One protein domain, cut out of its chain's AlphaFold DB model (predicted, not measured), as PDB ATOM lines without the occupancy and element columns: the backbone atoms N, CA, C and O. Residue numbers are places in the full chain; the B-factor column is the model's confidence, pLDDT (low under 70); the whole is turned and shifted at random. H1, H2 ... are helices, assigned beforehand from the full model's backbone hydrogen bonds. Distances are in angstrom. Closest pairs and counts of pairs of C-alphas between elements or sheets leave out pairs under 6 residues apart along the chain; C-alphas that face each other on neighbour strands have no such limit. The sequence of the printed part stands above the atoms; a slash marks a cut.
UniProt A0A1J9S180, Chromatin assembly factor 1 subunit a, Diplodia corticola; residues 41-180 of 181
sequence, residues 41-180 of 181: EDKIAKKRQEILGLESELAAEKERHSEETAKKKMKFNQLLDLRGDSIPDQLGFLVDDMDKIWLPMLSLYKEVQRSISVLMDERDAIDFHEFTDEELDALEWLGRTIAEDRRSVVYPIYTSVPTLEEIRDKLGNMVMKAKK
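AT A GLANCE: This is residues 41 to 180 of the 181 residues of the protein "Chromatin assembly factor 1 subunit a" of Diplodia corticola (UniProt A0A1J9S180). One long helix, H1, leads into a compact head in which H2, H3, H4 and H5 make an up-and-down bundle, each running against the one before it. Residues 41 to 64 of H1 stick out as a free arm, and the later part of H1 packs on H4 in the head. The 140 printed residues hold five named helices in the order H1 to H5, and the class is all helix. The whole is only just loose, close to extended, with a radius of gyration of the C-alphas of 21.3 A and spans of 82 by 29 by 26 A.

IN THESE COORDINATES: H1, residues 41 to 80, begins at C-alpha 41 (-36.394, 45.028, -85.897) and is 58.1 A long. H2 is residues 87 to 101, 21.3 A; H3 residues 106 to 121, 22.5 A; H4 residues 133 to 152, 28.1 A. H5, residues 164 to 179, 22.2 A, ends at C-alpha 179 (-20.496, 33.711, -37.875).

HOW THE PARTS SIT: With residues 72 to 79 alone, H1 touches H4 at a shallow tilt of 11 degrees, the C-alphas of Phe 76 and Leu 136 closest at 6.6 A. H1 and H2 touch only at the corner, and only just, with 3 pairs of C-alphas within 8 A, Leu 80 and Ile 87 closest at 5.8 A. H2 and H3 form a hairpin at 26 degrees, with C-alphas 98 and 106 closest at 6.1 A. H4 and H5 form another at a steep tilt of 44 degrees, with C-alphas 138 and 167 closest at 5.5 A. H3 touches H5 at 28 degrees, the same way, with C-alphas 112 and 168 closest at 5.6 A. H3 and H4 are apart. Every O i to N i+4 pair is within hydrogen-bond range in H1, H3 and H5, against 10 of 11 in H2 and 14 of 16 in H4.

THE WHOLE: The C-alphas of Glu 41 and Ile 101, the two farthest apart, are 81.9 A apart. The printed part has no cut. The links H3 to H4 and H4 to H5 are long. Low confidence, under 70, includes residues 82 to 85 and 152 to 162.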
ATOM      1  N   GLU A  41     -35.580  46.175 -86.309       87.12
ATOM      2  CA  GLU A  41     -36.394  45.028 -85.897       87.12
ATOM      3  C   GLU A  41     -35.563  43.742 -85.869       87.12
ATOM      4  O   GLU A  41     -35.597  43.023 -84.870       87.12
ATOM      5  N   ASP A  42     -34.716  43.518 -86.877       88.88
ATOM      6  CA  ASP A  42     -33.761  42.406 -86.908       88.88
ATOM      7  C   ASP A  42     -32.752  42.476 -85.754       88.88
ATOM      8  O   ASP A  42     -32.454  41.465 -85.113       88.88
ATOM      9  N   LYS A  43     -32.216  43.666 -85.447       90.62
ATOM     10  CA  LYS A  43     -31.306  43.853 -84.304       90.62
ATOM     11  C   LYS A  43     -32.010  43.610 -82.972       90.62
ATOM     12  O   LYS A  43     -31.425  42.979 -82.095       90.62
ATOM     13  N   ILE A  44     -33.249  44.074 -82.819       90.94
ATOM     14  CA  ILE A  44     -34.066  43.839 -81.622       90.94
ATOM     15  C   ILE A  44     -34.364  42.345 -81.476       90.94
ATOM     16  O   ILE A  44     -34.219  41.811 -80.380       90.94
ATOM     17  N   ALA A  45     -34.732  41.660 -82.559       89.50
ATOM     18  CA  ALA A  45     -34.980  40.223 -82.552       89.50
ATOM     19  C   ALA A  45     -33.719  39.438 -82.156       89.50
ATOM     20  O   ALA A  45     -33.775  38.615 -81.244       89.50
ATOM     21  N   LYS A  46     -32.564  39.767 -82.751       91.06
ATOM     22  CA  LYS A  46     -31.268  39.164 -82.394       91.06
ATOM     23  C   LYS A  46     -30.890  39.418 -80.936       91.06
ATOM     24  O   LYS A  46     -30.494  38.487 -80.244       91.06
ATOM     25  N   LYS A  47     -31.058  40.648 -80.440       91.81
ATOM     26  CA  LYS A  47     -30.761  40.986 -79.039       91.81
ATOM     27  C   LYS A  47     -31.713  40.310 -78.056       91.81
ATOM     28  O   LYS A  47     -31.271  39.874 -77.003       91.81
ATOM     29  N   ARG A  48     -32.996  40.159 -78.397       91.88
ATOM     30  CA  ARG A  48     -33.946  39.373 -77.592       91.88
ATOM     31  C   ARG A  48     -33.552  37.902 -77.533       91.88
ATOM     32  O   ARG A  48     -33.634  37.306 -76.469       91.88
ATOM     33  N   GLN A  49     -33.102  37.334 -78.649       90.31
ATOM     34  CA  GLN A  49     -32.617  35.957 -78.681       90.31
ATOM     35  C   GLN A  49     -31.352  35.775 -77.828       90.31
ATOM     36  O   GLN A  49     -31.246  34.790 -77.107       90.31
ATOM     37  N   GLU A  50     -30.428  36.740 -77.863       92.81
ATOM     38  CA  GLU A  50     -29.232  36.758 -77.008       92.81
ATOM     39  C   GLU A  50     -29.602  36.847 -75.517       92.81
ATOM     40  O   GLU A  50     -29.077  36.080 -74.716       92.81
ATOM     41  N   ILE A  51     -30.560  37.708 -75.150       92.88
ATOM     42  CA  ILE A  51     -31.071  37.813 -73.772       92.88
ATOM     43  C   ILE A  51     -31.674  36.485 -73.309       92.88
ATOM     44  O   ILE A  51     -31.317  36.011 -72.237       92.88
ATOM     45  N   LEU A  52     -32.527  35.855 -74.120       91.06
ATOM     46  CA  LEU A  52     -33.122  34.559 -73.779       91.06
ATOM     47  C   LEU A  52     -32.058  33.462 -73.606       91.06
ATOM     48  O   LEU A  52     -32.194  32.607 -72.734       91.06
ATOM     49  N   GLY A  53     -30.992  33.496 -74.413       90.62
ATOM     50  CA  GLY A  53     -29.844  32.600 -74.260       90.62
ATOM     51  C   GLY A  53     -29.139  32.795 -72.916       90.62
ATOM     52  O   GLY A  53     -28.977  31.837 -72.165       90.62
ATOM     53  N   LEU A  54     -28.813  34.042 -72.572       91.75
ATOM     54  CA  LEU A  54     -28.164  34.386 -71.302       91.75
ATOM     55  C   LEU A  54     -29.049  34.083 -70.084       91.75
ATOM     56  O   LEU A  54     -28.549  33.645 -69.051       91.75
ATOM     57  N   GLU A  55     -30.364  34.282 -70.186       92.06
ATOM     58  CA  GLU A  55     -31.315  33.916 -69.131       92.06
ATOM     59  C   GLU A  55     -31.343  32.400 -68.899       92.06
ATOM     60  O   GLU A  55     -31.365  31.954 -67.749       92.06
ATOM     61  N   SER A  56     -31.289  31.609 -69.975       91.44
ATOM     62  CA  SER A  56     -31.196  30.151 -69.886       91.44
ATOM     63  C   SER A  56     -29.872  29.693 -69.269       91.44
ATOM     64  O   SER A  56     -29.872  28.776 -68.451       91.44
ATOM     65  N   GLU A  57     -28.751  30.320 -69.634       90.06
ATOM     66  CA  GLU A  57     -27.438  30.027 -69.044       90.06
ATOM     67  C   GLU A  57     -27.408  30.374 -67.552       90.06
ATOM     68  O   GLU A  57     -26.964  29.568 -66.735       90.06
ATOM     69  N   LEU A  58     -27.964  31.527 -67.170       90.56
ATOM     70  CA  LEU A  58     -28.067  31.934 -65.772       90.56
ATOM     71  C   LEU A  58     -28.943  30.972 -64.959       90.56
ATOM     72  O   LEU A  58     -28.637  30.699 -63.799       90.56
ATOM     73  N   ALA A  59     -30.036  30.470 -65.538       90.94
ATOM     74  CA  ALA A  59     -30.886  29.481 -64.884       90.94
ATOM     75  C   ALA A  59     -30.136  28.160 -64.650       90.94
ATOM     76  O   ALA A  59     -30.160  27.646 -63.533       90.94
ATOM     77  N   ALA A  60     -29.416  27.668 -65.663       90.56
ATOM     78  CA  ALA A  60     -28.619  26.448 -65.559       90.56
ATOM     79  C   ALA A  60     -27.476  26.577 -64.535       90.56
ATOM     80  O   ALA A  60     -27.218  25.650 -63.769       90.56
ATOM     81  N   GLU A  61     -26.808  27.732 -64.479       88.50
ATOM     82  CA  GLU A  61     -25.728  27.955 -63.512       88.50
ATOM     83  C   GLU A  61     -26.264  28.082 -62.077       88.50
ATOM     84  O   GLU A  61     -25.677  27.542 -61.142       88.50
ATOM     85  N   LYS A  62     -27.427  28.723 -61.888       90.31
ATOM     86  CA  LYS A  62     -28.109  28.759 -60.583       90.31
ATOM     87  C   LYS A  62     -28.508  27.368 -60.103       90.31
ATOM     88  O   LYS A  62     -28.358  27.075 -58.919       90.31
ATOM     89  N   GLU A  63     -29.009  26.525 -61.001       92.06
ATOM     90  CA  GLU A  63     -29.349  25.136 -60.688       92.06
ATOM     91  C   GLU A  63     -28.102  24.349 -60.271       92.06
ATOM     92  O   GLU A  63     -28.091  23.757 -59.191       92.06
ATOM     93  N   ARG A  64     -27.009  24.444 -61.043       88.69
ATOM     94  CA  ARG A  64     -25.731  23.798 -60.706       88.69
ATOM     95  C   ARG A  64     -25.209  24.232 -59.335       88.69
ATOM     96  O   ARG A  64     -24.855  23.380 -58.521       88.69
ATOM     97  N   HIS A  65     -25.199  25.534 -59.056       87.56
ATOM     98  CA  HIS A  65     -24.775  26.046 -57.753       87.56
ATOM     99  C   HIS A  65     -25.690  25.581 -56.616       87.56
ATOM    100  O   HIS A  65     -25.203  25.246 -55.540       87.56
ATOM    101  N   SER A  66     -27.004  25.525 -56.841       89.75
ATOM    102  CA  SER A  66     -27.947  25.014 -55.844       89.75
ATOM    103  C   SER A  66     -27.684  23.541 -55.517       89.75
ATOM    104  O   SER A  66     -27.738  23.152 -54.349       89.75
ATOM    105  N   GLU A  67     -27.393  22.713 -56.522       91.25
ATOM    106  CA  GLU A  67     -27.044  21.305 -56.316       91.25
ATOM    107  C   GLU A  67     -25.727  21.136 -55.554       91.25
ATOM    108  O   GLU A  67     -25.630  20.285 -54.668       91.25
ATOM    109  N   GLU A  68     -24.710  21.934 -55.882       89.62
ATOM    110  CA  GLU A  68     -23.413  21.898 -55.205       89.62
ATOM    111  C   GLU A  68     -23.552  22.260 -53.722       89.62
ATOM    112  O   GLU A  68     -23.110  21.512 -52.849       89.62
ATOM    113  N   THR A  69     -24.266  23.344 -53.417       89.44
ATOM    114  CA  THR A  69     -24.556  23.770 -52.040       89.44
ATOM    115  C   THR A  69     -25.345  22.716 -51.274       89.44
ATOM    116  O   THR A  69     -25.044  22.440 -50.112       89.44
ATOM    117  N   ALA A  70     -26.320  22.070 -51.919       90.19
ATOM    118  CA  ALA A  70     -27.071  20.981 -51.306       90.19
ATOM    119  C   ALA A  70     -26.167  19.783 -50.964       90.19
ATOM    120  O   ALA A  70     -26.275  19.231 -49.867       90.19
ATOM    121  N   LYS A  71     -25.239  19.411 -51.859       91.06
ATOM    122  CA  LYS A  71     -24.250  18.347 -51.611       91.06
ATOM    123  C   LYS A  71     -23.315  18.703 -50.455       91.06
ATOM    124  O   LYS A  71     -23.116  17.873 -49.570       91.06
ATOM    125  N   LYS A  72     -22.797  19.935 -50.423       91.31
ATOM    126  CA  LYS A  72     -21.934  20.443 -49.342       91.31
ATOM    127  C   LYS A  72     -22.639  20.407 -47.988       91.31
ATOM    128  O   LYS A  72     -22.110  19.835 -47.036       91.31
ATOM    129  N   LYS A  73     -23.874  20.914 -47.926       90.69
ATOM    130  CA  LYS A  73     -24.715  20.871 -46.720       90.69
ATOM    131  C   LYS A  73     -24.993  19.440 -46.261       90.69
ATOM    132  O   LYS A  73     -24.906  19.143 -45.073       90.69
ATOM    133  N   MET A  74     -25.303  18.540 -47.192       89.75
ATOM    134  CA  MET A  74     -25.526  17.128 -46.883       89.75
ATOM    135  C   MET A  74     -24.263  16.471 -46.312       89.75
ATOM    136  O   MET A  74     -24.363  15.794 -45.293       89.75
ATOM    137  N   LYS A  75     -23.086  16.704 -46.911       88.19
ATOM    138  CA  LYS A  75     -21.798  16.184 -46.414       88.19
ATOM    139  C   LYS A  75     -21.476  16.719 -45.017       88.19
ATOM    140  O   LYS A  75     -21.153  15.936 -44.131       88.19
ATOM    141  N   PHE A  76     -21.624  18.025 -44.803       89.56
ATOM    142  CA  PHE A  76     -21.429  18.661 -43.499       89.56
ATOM    143  C   PHE A  76     -22.323  18.037 -42.421       89.56
ATOM    144  O   PHE A  76     -21.832  17.593 -41.385       89.56
ATOM    145  N   ASN A  77     -23.623  17.917 -42.702       87.88
ATOM    146  CA  ASN A  77     -24.572  17.316 -41.771       87.88
ATOM    147  C   ASN A  77     -24.266  15.840 -41.508       87.88
ATOM    148  O   ASN A  77     -24.383  15.402 -40.378       87.88
ATOM    149  N   GLN A  78     -23.844  15.066 -42.509       86.94
ATOM    150  CA  GLN A  78     -23.471  13.662 -42.300       86.94
ATOM    151  C   GLN A  78     -22.248  13.500 -41.395       86.94
ATOM    152  O   GLN A  78     -22.214  12.584 -40.579       86.94
ATOM    153  N   LEU A  79     -21.247  14.369 -41.541       83.12
ATOM    154  CA  LEU A  79     -20.024  14.313 -40.738       83.12
ATOM    155  C   LEU A  79     -20.269  14.733 -39.282       83.12
ATOM    156  O   LEU A  79     -19.603  14.233 -38.376       83.12
ATOM    157  N   LEU A  80     -21.234  15.624 -39.051       83.06
ATOM    158  CA  LEU A  80     -21.563  16.123 -37.718       83.06
ATOM    159  C   LEU A  80     -22.740  15.402 -37.045       83.06
ATOM    160  O   LEU A  80     -22.836  15.428 -35.821       83.06
ATOM    161  N   ASP A  81     -23.608  14.743 -37.812       75.69
ATOM    162  CA  ASP A  81     -24.863  14.166 -37.333       75.69
ATOM    163  C   ASP A  81     -25.033  12.720 -37.832       75.69
ATOM    164  O   ASP A  81     -25.763  12.418 -38.780       75.69
ATOM    165  N   LEU A  82     -24.344  11.788 -37.167       56.56
ATOM    166  CA  LEU A  82     -24.620  10.356 -37.261       56.56
ATOM    167  C   LEU A  82     -24.623   9.734 -35.864       56.56
ATOM    168  O   LEU A  82     -23.662   9.813 -35.098       56.56
ATOM    169  N   ARG A  83     -25.760   9.116 -35.534       54.03
ATOM    170  CA  ARG A  83     -26.062   8.528 -34.225       54.03
ATOM    171  C   ARG A  83     -24.977   7.540 -33.789       54.03
ATOM    172  O   ARG A  83     -24.817   6.493 -34.409       54.03
ATOM    173  N   GLY A  84     -24.333   7.848 -32.666       54.94
ATOM    174  CA  GLY A  84     -23.490   6.932 -31.894       54.94
ATOM    175  C   GLY A  84     -21.985   7.073 -32.108       54.94
ATOM    176  O   GLY A  84     -21.242   6.572 -31.273       54.94
ATOM    177  N   ASP A  85     -21.542   7.761 -33.165       68.44
ATOM    178  CA  ASP A  85     -20.114   7.926 -33.490       68.44
ATOM    179  C   ASP A  85     -19.851   9.270 -34.204       68.44
ATOM    180  O   ASP A  85     -19.122   9.360 -35.190       68.44
ATOM    181  N   SER A  86     -20.512  10.329 -33.730       83.75
ATOM    182  CA  SER A  86     -20.365  11.671 -34.294       83.75
ATOM    183  C   SER A  86     -18.995  12.269 -33.952       83.75
ATOM    184  O   SER A  86     -18.432  11.988 -32.889       83.75
ATOM    185  N   ILE A  87     -18.462  13.131 -34.826       84.94
ATOM    186  CA  ILE A  87     -17.214  13.864 -34.557       84.94
ATOM    187  C   ILE A  87     -17.272  14.616 -33.210       84.94
ATOM    188  O   ILE A  87     -16.319  14.478 -32.442       84.94
ATOM    189  N   PRO A  88     -18.348  15.365 -32.870       87.31
ATOM    190  CA  PRO A  88     -18.458  16.030 -31.569       87.31
ATOM    191  C   PRO A  88     -18.323  15.079 -30.373       87.31
ATOM    192  O   PRO A  88     -17.575  15.380 -29.440       87.31
ATOM    193  N   ASP A  89     -18.994  13.924 -30.409       86.62
ATOM    194  CA  ASP A  89     -18.957  12.950 -29.313       86.62
ATOM    195  C   ASP A  89     -17.564  12.322 -29.182       86.62
ATOM    196  O   ASP A  89     -16.986  12.283 -28.094       86.62
ATOM    197  N   GLN A  90     -16.990  11.866 -30.301       86.19
ATOM    198  CA  GLN A  90     -15.659  11.254 -30.329       86.19
ATOM    199  C   GLN A  90     -14.573  12.223 -29.849       86.19
ATOM    200  O   GLN A  90     -13.675  11.827 -29.100       86.19
ATOM    201  N   LEU A  91     -14.671  13.490 -30.255       87.12
ATOM    202  CA  LEU A  91     -13.773  14.554 -29.831       87.12
ATOM    203  C   LEU A  91     -13.912  14.847 -28.334       87.12
ATOM    204  O   LEU A  91     -12.900  15.005 -27.655       87.12
ATOM    205  N   GLY A  92     -15.143  14.871 -27.812       86.81
ATOM    206  CA  GLY A  92     -15.410  15.025 -26.381       86.81
ATOM    207  C   GLY A  92     -14.745  13.929 -25.548       86.81
ATOM    208  O   GLY A  92     -13.996  14.236 -24.623       86.81
ATOM    209  N   PHE A  93     -14.926  12.661 -25.931       86.25
ATOM    210  CA  PHE A  93     -14.279  11.539 -25.244       86.25
ATOM    211  C   PHE A  93     -12.750  11.620 -25.287       86.25
ATOM    212  O   PHE A  93     -12.098  11.367 -24.275       86.25
ATOM    213  N   LEU A  94     -12.166  11.982 -26.436       84.50
ATOM    214  CA  LEU A  94     -10.713  12.119 -26.560       84.50
ATOM    215  C   LEU A  94     -10.178  13.254 -25.674       84.50
ATOM    216  O   LEU A  94      -9.200  13.045 -24.962       84.50
ATOM    217  N   VAL A  95     -10.821  14.426 -25.673       86.44
ATOM    218  CA  VAL A  95     -10.426  15.559 -24.818       86.44
ATOM    219  C   VAL A  95     -10.493  15.176 -23.340       86.44
ATOM    220  O   VAL A  95      -9.531  15.430 -22.614       86.44
ATOM    221  N   ASP A  96     -11.575  14.526 -22.906       85.44
ATOM    222  CA  ASP A  96     -11.740  14.064 -21.523       85.44
ATOM    223  C   ASP A  96     -10.664  13.047 -21.125       85.44
ATOM    224  O   ASP A  96     -10.159  13.073 -20.001       85.44
ATOM    225  N   ASP A  97     -10.301  12.138 -22.029       80.31
ATOM    226  CA  ASP A  97      -9.252  11.155 -21.775       80.31
ATOM    227  C   ASP A  97      -7.867  11.809 -21.728       80.31
ATOM    228  O   ASP A  97      -7.107  11.531 -20.801       80.31
ATOM    229  N   MET A  98      -7.557  12.736 -22.642       79.38
ATOM    230  CA  MET A  98      -6.291  13.480 -22.667       79.38
ATOM    231  C   MET A  98      -6.113  14.406 -21.452       79.38
ATOM    232  O   MET A  98      -4.987  14.559 -20.969       79.38
ATOM    233  N   ASP A  99      -7.194  15.004 -20.937       79.50
ATOM    234  CA  ASP A  99      -7.186  15.858 -19.737       79.50
ATOM    235  C   ASP A  99      -6.821  15.060 -18.475       79.50
ATOM    236  O   ASP A  99      -6.114  15.568 -17.610       79.50
ATOM    237  N   LYS A 100      -7.182  13.771 -18.403       77.19
ATOM    238  CA  LYS A 100      -6.804  12.887 -17.280       77.19
ATOM    239  C   LYS A 100      -5.318  12.521 -17.267       77.19
ATOM    240  O   LYS A 100      -4.777  12.243 -16.199       77.19
ATOM    241  N   ILE A 101      -4.669  12.489 -18.433       71.19
ATOM    242  CA  ILE A 101      -3.269  12.049 -18.601       71.19
ATOM    243  C   ILE A 101      -2.298  13.190 -18.952       71.19
ATOM    244  O   ILE A 101      -1.122  12.931 -19.199       71.19
ATOM    245  N   TRP A 102      -2.770  14.444 -18.940       60.38
ATOM    246  CA  TRP A 102      -1.981  15.671 -19.154       60.38
ATOM    247  C   TRP A 102      -1.135  15.657 -20.434       60.38
ATOM    248  O   TRP A 102       0.056  15.979 -20.430       60.38
ATOM    249  N   LEU A 103      -1.754  15.301 -21.560       71.25
ATOM    250  CA  LEU A 103      -1.049  15.310 -22.839       71.25
ATOM    251  C   LEU A 103      -0.828  16.741 -23.374       71.25
ATOM    252  O   LEU A 103      -1.766  17.541 -23.384       71.25
ATOM    253  N   PRO A 104       0.370  17.064 -23.907       68.12
ATOM    254  CA  PRO A 104       0.692  18.402 -24.417       68.12
ATOM    255  C   PRO A 104      -0.231  18.918 -25.533       68.12
ATOM    256  O   PRO A 104      -0.425  20.125 -25.652       68.12
ATOM    257  N   MET A 105      -0.825  18.027 -26.334       75.12
ATOM    258  CA  MET A 105      -1.707  18.404 -27.453       75.12
ATOM    259  C   MET A 105      -3.147  18.747 -27.034       75.12
ATOM    260  O   MET A 105      -3.954  19.151 -27.869       75.12
ATOM    261  N   LEU A 106      -3.482  18.630 -25.748       80.25
ATOM    262  CA  LEU A 106      -4.832  18.866 -25.232       80.25
ATOM    263  C   LEU A 106      -5.383  20.256 -25.581       80.25
ATOM    264  O   LEU A 106      -6.564  20.391 -25.895       80.25
ATOM    265  N   SER A 107      -4.543  21.292 -25.536       84.00
ATOM    266  CA  SER A 107      -4.958  22.661 -25.862       84.00
ATOM    267  C   SER A 107      -5.459  22.780 -27.300       84.00
ATOM    268  O   SER A 107      -6.485  23.412 -27.537       84.00
ATOM    269  N   LEU A 108      -4.784  22.111 -28.238       84.88
ATOM    270  CA  LEU A 108      -5.146  22.124 -29.651       84.88
ATOM    271  C   LEU A 108      -6.478  21.395 -29.883       84.88
ATOM    272  O   LEU A 108      -7.359  21.904 -30.571       84.88
ATOM    273  N   TYR A 109      -6.687  20.261 -29.213       87.88
ATOM    274  CA  TYR A 109      -7.970  19.558 -29.252       87.88
ATOM    275  C   TYR A 109      -9.122  20.359 -28.628       87.88
ATOM    276  O   TYR A 109     -10.228  20.358 -29.168       87.88
ATOM    277  N   LYS A 110      -8.876  21.103 -27.540       88.19
ATOM    278  CA  LYS A 110      -9.870  22.016 -26.948       88.19
ATOM    279  C   LYS A 110     -10.231  23.169 -27.894       88.19
ATOM    280  O   LYS A 110     -11.388  23.582 -27.929       88.19
ATOM    281  N   GLU A 111      -9.277  23.690 -28.666       88.19
ATOM    282  CA  GLU A 111      -9.551  24.690 -29.710       88.19
ATOM    283  C   GLU A 111     -10.435  24.112 -30.819       88.19
ATOM    284  O   GLU A 111     -11.463  24.702 -31.155       88.19
ATOM    285  N   VAL A 112     -10.098  22.921 -31.318       90.50
ATOM    286  CA  VAL A 112     -10.898  22.210 -32.323       90.50
ATOM    287  C   VAL A 112     -12.315  21.929 -31.809       90.50
ATOM    288  O   VAL A 112     -13.287  22.189 -32.516       90.50
ATOM    289  N   GLN A 113     -12.461  21.489 -30.556       91.81
ATOM    290  CA  GLN A 113     -13.764  21.232 -29.930       91.81
ATOM    291  C   GLN A 113     -14.642  22.485 -29.875       91.81
ATOM    292  O   GLN A 113     -15.840  22.413 -30.156       91.81
ATOM    293  N   ARG A 114     -14.056  23.646 -29.558       92.00
ATOM    294  CA  ARG A 114     -14.777  24.926 -29.585       92.00
ATOM    295  C   ARG A 114     -15.244  25.272 -30.995       92.00
ATOM    296  O   ARG A 114     -16.398  25.658 -31.151       92.00
ATOM    297  N   SER A 115     -14.391  25.100 -32.005       92.12
ATOM    298  CA  SER A 115     -14.765  25.359 -33.400       92.12
ATOM    299  C   SER A 115     -15.907  24.454 -33.865       92.12
ATOM    300  O   SER A 115     -16.872  24.943 -34.441       92.12
ATOM    301  N   ILE A 116     -15.851  23.156 -33.550       91.88
ATOM    302  CA  ILE A 116     -16.933  22.209 -33.858       91.88
ATOM    303  C   ILE A 116     -18.233  22.588 -33.143       91.88
ATOM    304  O   ILE A 116     -19.294  22.537 -33.757       91.88
ATOM    305  N   SER A 117     -18.159  23.013 -31.879       90.44
ATOM    306  CA  SER A 117     -19.343  23.450 -31.125       90.44
ATOM    307  C   SER A 117     -20.019  24.649 -31.794       90.44
ATOM    308  O   SER A 117     -21.222  24.630 -32.017       90.44
ATOM    309  N   VAL A 118     -19.237  25.645 -32.221       91.06
ATOM    310  CA  VAL A 118     -19.765  26.793 -32.973       91.06
ATOM    311  C   VAL A 118     -20.406  26.358 -34.291       91.06
ATOM    312  O   VAL A 118     -21.494  26.814 -34.621       91.06
ATOM    313  N   LEU A 119     -19.749  25.480 -35.055       90.19
ATOM    314  CA  LEU A 119     -20.288  24.989 -36.328       90.19
ATOM    315  C   LEU A 119     -21.601  24.214 -36.139       90.19
ATOM    316  O   LEU A 119     -22.477  24.279 -36.998       90.19
ATOM    317  N   MET A 120     -21.743  23.504 -35.019       89.38
ATOM    318  CA  MET A 120     -22.979  22.824 -34.630       89.38
ATOM    319  C   MET A 120     -24.087  23.808 -34.257       89.38
ATOM    320  O   MET A 120     -25.224  23.626 -34.696       89.38
ATOM    321  N   ASP A 121     -23.759  24.840 -33.481       88.31
ATOM    322  CA  ASP A 121     -24.714  25.861 -33.039       88.31
ATOM    323  C   ASP A 121     -25.243  26.683 -34.226       88.31
ATOM    324  O   ASP A 121     -26.442  26.936 -34.326       88.31
ATOM    325  N   GLU A 122     -24.368  27.029 -35.173       87.25
ATOM    326  CA  GLU A 122     -24.703  27.852 -36.343       87.25
ATOM    327  C   GLU A 122     -25.203  27.039 -37.553       87.25
ATOM    328  O   GLU A 122     -25.531  27.615 -38.589       87.25
ATOM    329  N   ARG A 123     -25.291  25.703 -37.457       85.00
ATOM    330  CA  ARG A 123     -25.502  24.784 -38.600       85.00
ATOM    331  C   ARG A 123     -26.650  25.159 -39.545       85.00
ATOM    332  O   ARG A 123     -26.581  24.905 -40.747       85.00
ATOM    333  N   ASP A 124     -27.725  25.724 -38.997       82.81
ATOM    334  CA  ASP A 124     -28.944  26.052 -39.736       82.81
ATOM    335  C   ASP A 124     -28.826  27.405 -40.464       82.81
ATOM    336  O   ASP A 124     -29.544  27.634 -41.440       82.81
ATOM    337  N   ALA A 125     -27.896  28.264 -40.030       84.19
ATOM    338  CA  ALA A 125     -27.622  29.592 -40.577       84.19
ATOM    339  C   ALA A 125     -26.434  29.629 -41.560       84.19
ATOM    340  O   ALA A 125     -26.258  30.631 -42.257       84.19
ATOM    341  N   ILE A 126     -25.642  28.551 -41.651       85.06
ATOM    342  CA  ILE A 126     -24.462  28.488 -42.525       85.06
ATOM    343  C   ILE A 126     -24.847  28.629 -44.002       85.06
ATOM    344  O   ILE A 126     -25.656  27.872 -44.549       85.06
ATOM    345  N   ASP A 127     -24.173  29.568 -44.664       85.06
ATOM    346  CA  ASP A 127     -24.180  29.725 -46.110       85.06
ATOM    347  C   ASP A 127     -23.065  28.879 -46.743       85.06
ATOM    348  O   ASP A 127     -21.888  29.241 -46.744       85.06
ATOM    349  N   PHE A 128     -23.438  27.719 -47.285       86.12
ATOM    350  CA  PHE A 128     -22.487  26.761 -47.854       86.12
ATOM    351  C   PHE A 128     -21.920  27.185 -49.216       86.12
ATOM    352  O   PHE A 128     -21.034  26.502 -49.733       86.12
ATOM    353  N   HIS A 129     -22.388  28.293 -49.804       84.31
ATOM    354  CA  HIS A 129     -21.813  28.810 -51.048       84.31
ATOM    355  C   HIS A 129     -20.349  29.246 -50.878       84.31
ATOM    356  O   HIS A 129     -19.572  29.152 -51.826       84.31
ATOM    357  N   GLU A 130     -19.953  29.679 -49.678       81.31
ATOM    358  CA  GLU A 130     -18.595  30.161 -49.393       81.31
ATOM    359  C   GLU A 130     -17.632  29.053 -48.941       81.31
ATOM    360  O   GLU A 130     -16.437  29.302 -48.756       81.31
ATOM    361  N   PHE A 131     -18.132  27.832 -48.737       85.88
ATOM    362  CA  PHE A 131     -17.333  26.721 -48.232       85.88
ATOM    363  C   PHE A 131     -16.598  26.038 -49.382       85.88
ATOM    364  O   PHE A 131     -17.194  25.707 -50.417       85.88
ATOM    365  N   THR A 132     -15.302  25.804 -49.196       87.69
ATOM    366  CA  THR A 132     -14.516  25.018 -50.150       87.69
ATOM    367  C   THR A 132     -14.623  23.529 -49.837       87.69
ATOM    368  O   THR A 132     -14.963  23.127 -48.719       87.69
ATOM    369  N   ASP A 133     -14.337  22.687 -50.827       87.50
ATOM    370  CA  ASP A 133     -14.342  21.238 -50.619       87.50
ATOM    371  C   ASP A 133     -13.264  20.826 -49.609       87.50
ATOM    372  O   ASP A 133     -13.503  19.965 -48.765       87.50
ATOM    373  N   GLU A 134     -12.118  21.512 -49.597       86.69
ATOM    374  CA  GLU A 134     -11.027  21.234 -48.666       86.69
ATOM    375  C   GLU A 134     -11.357  21.597 -47.211       86.69
ATOM    376  O   GLU A 134     -10.754  21.033 -46.294       86.69
ATOM    377  N   GLU A 135     -12.259  22.556 -46.988       88.06
ATOM    378  CA  GLU A 135     -12.789  22.889 -45.661       88.06
ATOM    379  C   GLU A 135     -13.720  21.779 -45.162       88.06
ATOM    380  O   GLU A 135     -13.620  21.350 -44.015       88.06
ATOM    381  N   LEU A 136     -14.562  21.229 -46.041       88.19
ATOM    382  CA  LEU A 136     -15.416  20.085 -45.706       88.19
ATOM    383  C   LEU A 136     -14.616  18.795 -45.513       88.19
ATOM    384  O   LEU A 136     -14.943  17.997 -44.635       88.19
ATOM    385  N   ASP A 137     -13.555  18.591 -46.290       87.38
ATOM    386  CA  ASP A 137     -12.640  17.466 -46.106       87.38
ATOM    387  C   ASP A 137     -11.932  17.541 -44.750       87.38
ATOM    388  O   ASP A 137     -11.662  16.502 -44.154       87.38
ATOM    389  N   ALA A 138     -11.674  18.738 -44.208       88.38
ATOM    390  CA  ALA A 138     -11.063  18.894 -42.884       88.38
ATOM    391  C   ALA A 138     -11.887  18.234 -41.768       88.38
ATOM    392  O   ALA A 138     -11.308  17.669 -40.841       88.38
ATOM    393  N   LEU A 139     -13.220  18.248 -41.873       87.62
ATOM    394  CA  LEU A 139     -14.099  17.523 -40.950       87.62
ATOM    395  C   LEU A 139     -13.916  16.004 -41.079       87.62
ATOM    396  O   LEU A 139     -13.841  15.299 -40.076       87.62
ATOM    397  N   GLU A 140     -13.786  15.489 -42.299       86.62
ATOM    398  CA  GLU A 140     -13.523  14.065 -42.524       86.62
ATOM    399  C   GLU A 140     -12.144  13.651 -41.985       86.62
ATOM    400  O   GLU A 140     -12.016  12.618 -41.320       86.62
ATOM    401  N   TRP A 141     -11.120  14.478 -42.217       87.50
ATOM    402  CA  TRP A 141      -9.778  14.268 -41.677       87.50
ATOM    403  C   TRP A 141      -9.777  14.283 -40.155       87.50
ATOM    404  O   TRP A 141      -9.192  13.382 -39.565       87.50
ATOM    405  N   LEU A 142     -10.498  15.215 -39.524       87.56
ATOM    406  CA  LEU A 142     -10.639  15.270 -38.072       87.56
ATOM    407  C   LEU A 142     -11.187  13.957 -37.499       87.56
ATOM    408  O   LEU A 142     -10.635  13.443 -36.527       87.56
ATOM    409  N   GLY A 143     -12.229  13.385 -38.112       85.19
ATOM    410  CA  GLY A 143     -12.762  12.086 -37.692       85.19
ATOM    411  C   GLY A 143     -11.710  10.970 -37.746       85.19
ATOM    412  O   GLY A 143     -11.607  10.159 -36.824       85.19
ATOM    413  N   ARG A 144     -10.865  10.959 -38.786       84.50
ATOM    414  CA  ARG A 144      -9.745  10.007 -38.904       84.50
ATOM    415  C   ARG A 144      -8.665  10.267 -37.849       84.50
ATOM    416  O   ARG A 144      -8.263   9.317 -37.185       84.50
ATOM    417  N   THR A 145      -8.262  11.523 -37.639       84.38
ATOM    418  CA  THR A 145      -7.267  11.911 -36.623       84.38
ATOM    419  C   THR A 145      -7.710  11.491 -35.225       84.38
ATOM    420  O   THR A 145      -6.938  10.868 -34.508       84.38
ATOM    421  N   ILE A 146      -8.966  11.751 -34.845       85.00
ATOM    422  CA  ILE A 146      -9.497  11.361 -33.529       85.00
ATOM    423  C   ILE A 146      -9.461   9.838 -33.358       85.00
ATOM    424  O   ILE A 146      -9.050   9.334 -32.309       85.00
ATOM    425  N   ALA A 147      -9.880   9.085 -34.380       80.94
ATOM    426  CA  ALA A 147      -9.865   7.626 -34.334       80.94
ATOM    427  C   ALA A 147      -8.438   7.061 -34.219       80.94
ATOM    428  O   ALA A 147      -8.214   6.092 -33.488       80.94
ATOM    429  N   GLU A 148      -7.477   7.658 -34.923       78.94
ATOM    430  CA  GLU A 148      -6.061   7.289 -34.877       78.94
ATOM    431  C   GLU A 148      -5.410   7.658 -33.549       78.94
ATOM    432  O   GLU A 148      -4.731   6.818 -32.962       78.94
ATOM    433  N   ASP A 149      -5.670   8.847 -33.013       78.56
ATOM    434  CA  ASP A 149      -5.102   9.285 -31.740       78.56
ATOM    435  C   ASP A 149      -5.670   8.480 -30.571       78.56
ATOM    436  O   ASP A 149      -4.906   8.032 -29.716       78.56
ATOM    437  N   ARG A 150      -6.974   8.154 -30.569       76.06
ATOM    438  CA  ARG A 150      -7.544   7.217 -29.578       76.06
ATOM    439  C   ARG A 150      -6.873   5.847 -29.632       76.06
ATOM    440  O   ARG A 150      -6.662   5.232 -28.588       76.06
ATOM    441  N   ARG A 151      -6.524   5.357 -30.827       71.31
ATOM    442  CA  ARG A 151      -5.752   4.112 -30.983       71.31
ATOM    443  C   ARG A 151      -4.297   4.294 -30.564       71.31
ATOM    444  O   ARG A 151      -3.749   3.373 -29.971       71.31
ATOM    445  N   SER A 152      -3.699   5.458 -30.804       66.31
ATOM    446  CA  SER A 152      -2.288   5.760 -30.538       66.31
ATOM    447  C   SER A 152      -1.969   5.989 -29.066       66.31
ATOM    448  O   SER A 152      -0.863   5.673 -28.632       66.31
ATOM    449  N   VAL A 153      -2.956   6.409 -28.267       62.41
ATOM    450  CA  VAL A 153      -2.898   6.328 -26.796       62.41
ATOM    451  C   VAL A 153      -2.700   4.873 -26.324       62.41
ATOM    452  O   VAL A 153      -2.140   4.648 -25.254       62.41
ATOM    453  N   VAL A 154      -3.103   3.879 -27.129       52.25
ATOM    454  CA  VAL A 154      -2.967   2.441 -26.830       52.25
ATOM    455  C   VAL A 154      -1.797   1.781 -27.594       52.25
ATOM    456  O   VAL A 154      -1.103   0.947 -27.017       52.25
ATOM    457  N   TYR A 155      -1.540   2.148 -28.858       45.31
ATOM    458  CA  TYR A 155      -0.483   1.601 -29.726       45.31
ATOM    459  C   TYR A 155      -0.034   2.617 -30.797       45.31
ATOM    460  O   TYR A 155      -0.841   2.958 -31.659       45.31
ATOM    461  N   PRO A 156       1.237   3.056 -30.838       46.59
ATOM    462  CA  PRO A 156       1.679   4.074 -31.788       46.59
ATOM    463  C   PRO A 156       1.813   3.490 -33.202       46.59
ATOM    464  O   PRO A 156       2.737   2.726 -33.486       46.59
ATOM    465  N   ILE A 157       0.901   3.860 -34.101       49.47
ATOM    466  CA  ILE A 157       0.976   3.567 -35.536       49.47
ATOM    467  C   ILE A 157       0.762   4.891 -36.273       49.47
ATOM    468  O   ILE A 157      -0.239   5.557 -36.045       49.47
ATOM    469  N   TYR A 158       1.705   5.276 -37.136       44.75
ATOM    470  CA  TYR A 158       1.642   6.524 -37.900       44.75
ATOM    471  C   TYR A 158       1.010   6.286 -39.276       44.75
ATOM    472  O   TYR A 158       1.540   5.515 -40.079       44.75
ATOM    473  N   THR A 159      -0.079   6.991 -39.566       49.03
ATOM    474  CA  THR A 159      -0.706   7.096 -40.891       49.03
ATOM    475  C   THR A 159      -0.707   8.554 -41.354       49.03
ATOM    476  O   THR A 159      -0.618   9.479 -40.551       49.03
ATOM    477  N   SER A 160      -0.709   8.774 -42.673       49.75
ATOM    478  CA  SER A 160      -0.546  10.097 -43.293       49.75
ATOM    479  C   SER A 160      -1.842  10.917 -43.250       49.75
ATOM    480  O   SER A 160      -2.509  11.092 -44.273       49.75
ATOM    481  N   VAL A 161      -2.214  11.387 -42.065       56.62
ATOM    482  CA  VAL A 161      -3.315  12.334 -41.857       56.62
ATOM    483  C   VAL A 161      -2.740  13.762 -41.811       56.62
ATOM    484  O   VAL A 161      -1.626  13.927 -41.305       56.62
ATOM    485  N   PRO A 162      -3.430  14.787 -42.357       62.38
ATOM    486  CA  PRO A 162      -3.061  16.193 -42.160       62.38
ATOM    487  C   PRO A 162      -2.818  16.508 -40.682       62.38
ATOM    488  O   PRO A 162      -3.430  15.882 -39.811       62.38
ATOM    489  N   THR A 163      -1.938  17.468 -40.381       79.06
ATOM    490  CA  THR A 163      -1.660  17.770 -38.970       79.06
ATOM    491  C   THR A 163      -2.882  18.405 -38.308       79.06
ATOM    492  O   THR A 163      -3.720  19.043 -38.955       79.06
ATOM    493  N   LEU A 164      -3.007  18.233 -36.992       81.75
ATOM    494  CA  LEU A 164      -4.137  18.784 -36.248       81.75
ATOM    495  C   LEU A 164      -4.170  20.324 -36.314       81.75
ATOM    496  O   LEU A 164      -5.244  20.918 -36.256       81.75
ATOM    497  N   GLU A 165      -3.020  20.976 -36.500       83.50
ATOM    498  CA  GLU A 165      -2.924  22.416 -36.748       83.50
ATOM    499  C   GLU A 165      -3.568  22.822 -38.080       83.50
ATOM    500  O   GLU A 165      -4.329  23.787 -38.114       83.50
ATOM    501  N   GLU A 166      -3.328  22.071 -39.159       84.75
ATOM    502  CA  GLU A 166      -3.955  22.330 -40.463       84.75
ATOM    503  C   GLU A 166      -5.477  22.165 -40.387       84.75
ATOM    504  O   GLU A 166      -6.232  22.958 -40.958       84.75
ATOM    505  N   ILE A 167      -5.941  21.154 -39.645       85.31
ATOM    506  CA  ILE A 167      -7.367  20.935 -39.381       85.31
ATOM    507  C   ILE A 167      -7.944  22.109 -38.580       85.31
ATOM    508  O   ILE A 167      -8.978  22.657 -38.968       85.31
ATOM    509  N   ARG A 168      -7.273  22.542 -37.502       89.25
ATOM    510  CA  ARG A 168      -7.685  23.706 -36.703       89.25
ATOM    511  C   ARG A 168      -7.846  24.947 -37.577       89.25
ATOM    512  O   ARG A 168      -8.864  25.624 -37.460       89.25
ATOM    513  N   ASP A 169      -6.876  25.243 -38.437       90.81
ATOM    514  CA  ASP A 169      -6.890  26.458 -39.260       90.81
ATOM    515  C   ASP A 169      -8.069  26.467 -40.239       90.81
ATOM    516  O   ASP A 169      -8.773  27.472 -40.371       90.81
ATOM    517  N   LYS A 170      -8.359  25.320 -40.865       91.06
ATOM    518  CA  LYS A 170      -9.520  25.170 -41.755       91.06
ATOM    519  C   LYS A 170     -10.843  25.314 -41.010       91.06
ATOM    520  O   LYS A 170     -11.729  26.025 -41.480       91.06
ATOM    521  N   LEU A 171     -10.962  24.716 -39.825       89.62
ATOM    522  CA  LEU A 171     -12.150  24.881 -38.982       89.62
ATOM    523  C   LEU A 171     -12.310  26.325 -38.496       89.62
ATOM    524  O   LEU A 171     -13.431  26.820 -38.427       89.62
ATOM    525  N   GLY A 172     -11.208  27.018 -38.200       89.50
ATOM    526  CA  GLY A 172     -11.213  28.440 -37.862       89.50
ATOM    527  C   GLY A 172     -11.795  29.297 -38.989       89.50
ATOM    528  O   GLY A 172     -12.666  30.129 -38.739       89.50
ATOM    529  N   ASN A 173     -11.397  29.038 -40.236       90.94
ATOM    530  CA  ASN A 173     -11.960  29.721 -41.405       90.94
ATOM    531  C   ASN A 173     -13.457  29.437 -41.574       90.94
ATOM    532  O   ASN A 173     -14.234  30.367 -41.790       90.94
ATOM    533  N   MET A 174     -13.877  28.178 -41.416       89.06
ATOM    534  CA  MET A 174     -15.298  27.810 -41.461       89.06
ATOM    535  C   MET A 174     -16.104  28.529 -40.378       89.06
ATOM    536  O   MET A 174     -17.196  29.014 -40.656       89.06
ATOM    537  N   VAL A 175     -15.566  28.641 -39.160       90.94
ATOM    538  CA  VAL A 175     -16.197  29.380 -38.057       90.94
ATOM    539  C   VAL A 175     -16.355  30.861 -38.395       90.94
ATOM    540  O   VAL A 175     -17.422  31.419 -38.147       90.94
ATOM    541  N   MET A 176     -15.335  31.503 -38.976       89.06
ATOM    542  CA  MET A 176     -15.444  32.907 -39.392       89.06
ATOM    543  C   MET A 176     -16.549  33.104 -40.437       89.06
ATOM    544  O   MET A 176     -17.362  34.015 -40.303       89.06
ATOM    545  N   LYS A 177     -16.633  32.210 -41.430       89.12
ATOM    546  CA  LYS A 177     -17.690  32.234 -42.455       89.12
ATOM    547  C   LYS A 177     -19.077  31.968 -41.868       89.12
ATOM    548  O   LYS A 177     -20.041  32.628 -42.241       89.12
ATOM    549  N   ALA A 178     -19.174  31.026 -40.928       84.31
ATOM    550  CA  ALA A 178     -20.424  30.680 -40.258       84.31
ATOM    551  C   ALA A 178     -20.971  31.838 -39.410       84.31
ATOM    552  O   ALA A 178     -22.180  32.036 -39.365       84.31
ATOM    553  N   LYS A 179     -20.091  32.620 -38.772       83.44
ATOM    554  CA  LYS A 179     -20.496  33.711 -37.875       83.44
ATOM    555  C   LYS A 179     -20.885  35.020 -38.562       83.44
ATOM    556  O   LYS A 179     -21.510  35.826 -37.883       83.44
ATOM    557  N   LYS A 180     -20.532  35.235 -39.842       64.69
ATOM    558  CA  LYS A 180     -20.730  36.501 -40.590       64.69
ATOM    559  C   LYS A 180     -20.621  37.743 -39.681       64.69
ATOM    560  O   LYS A 180     -21.631  38.365 -39.355       64.69
TER     561      LYS A 180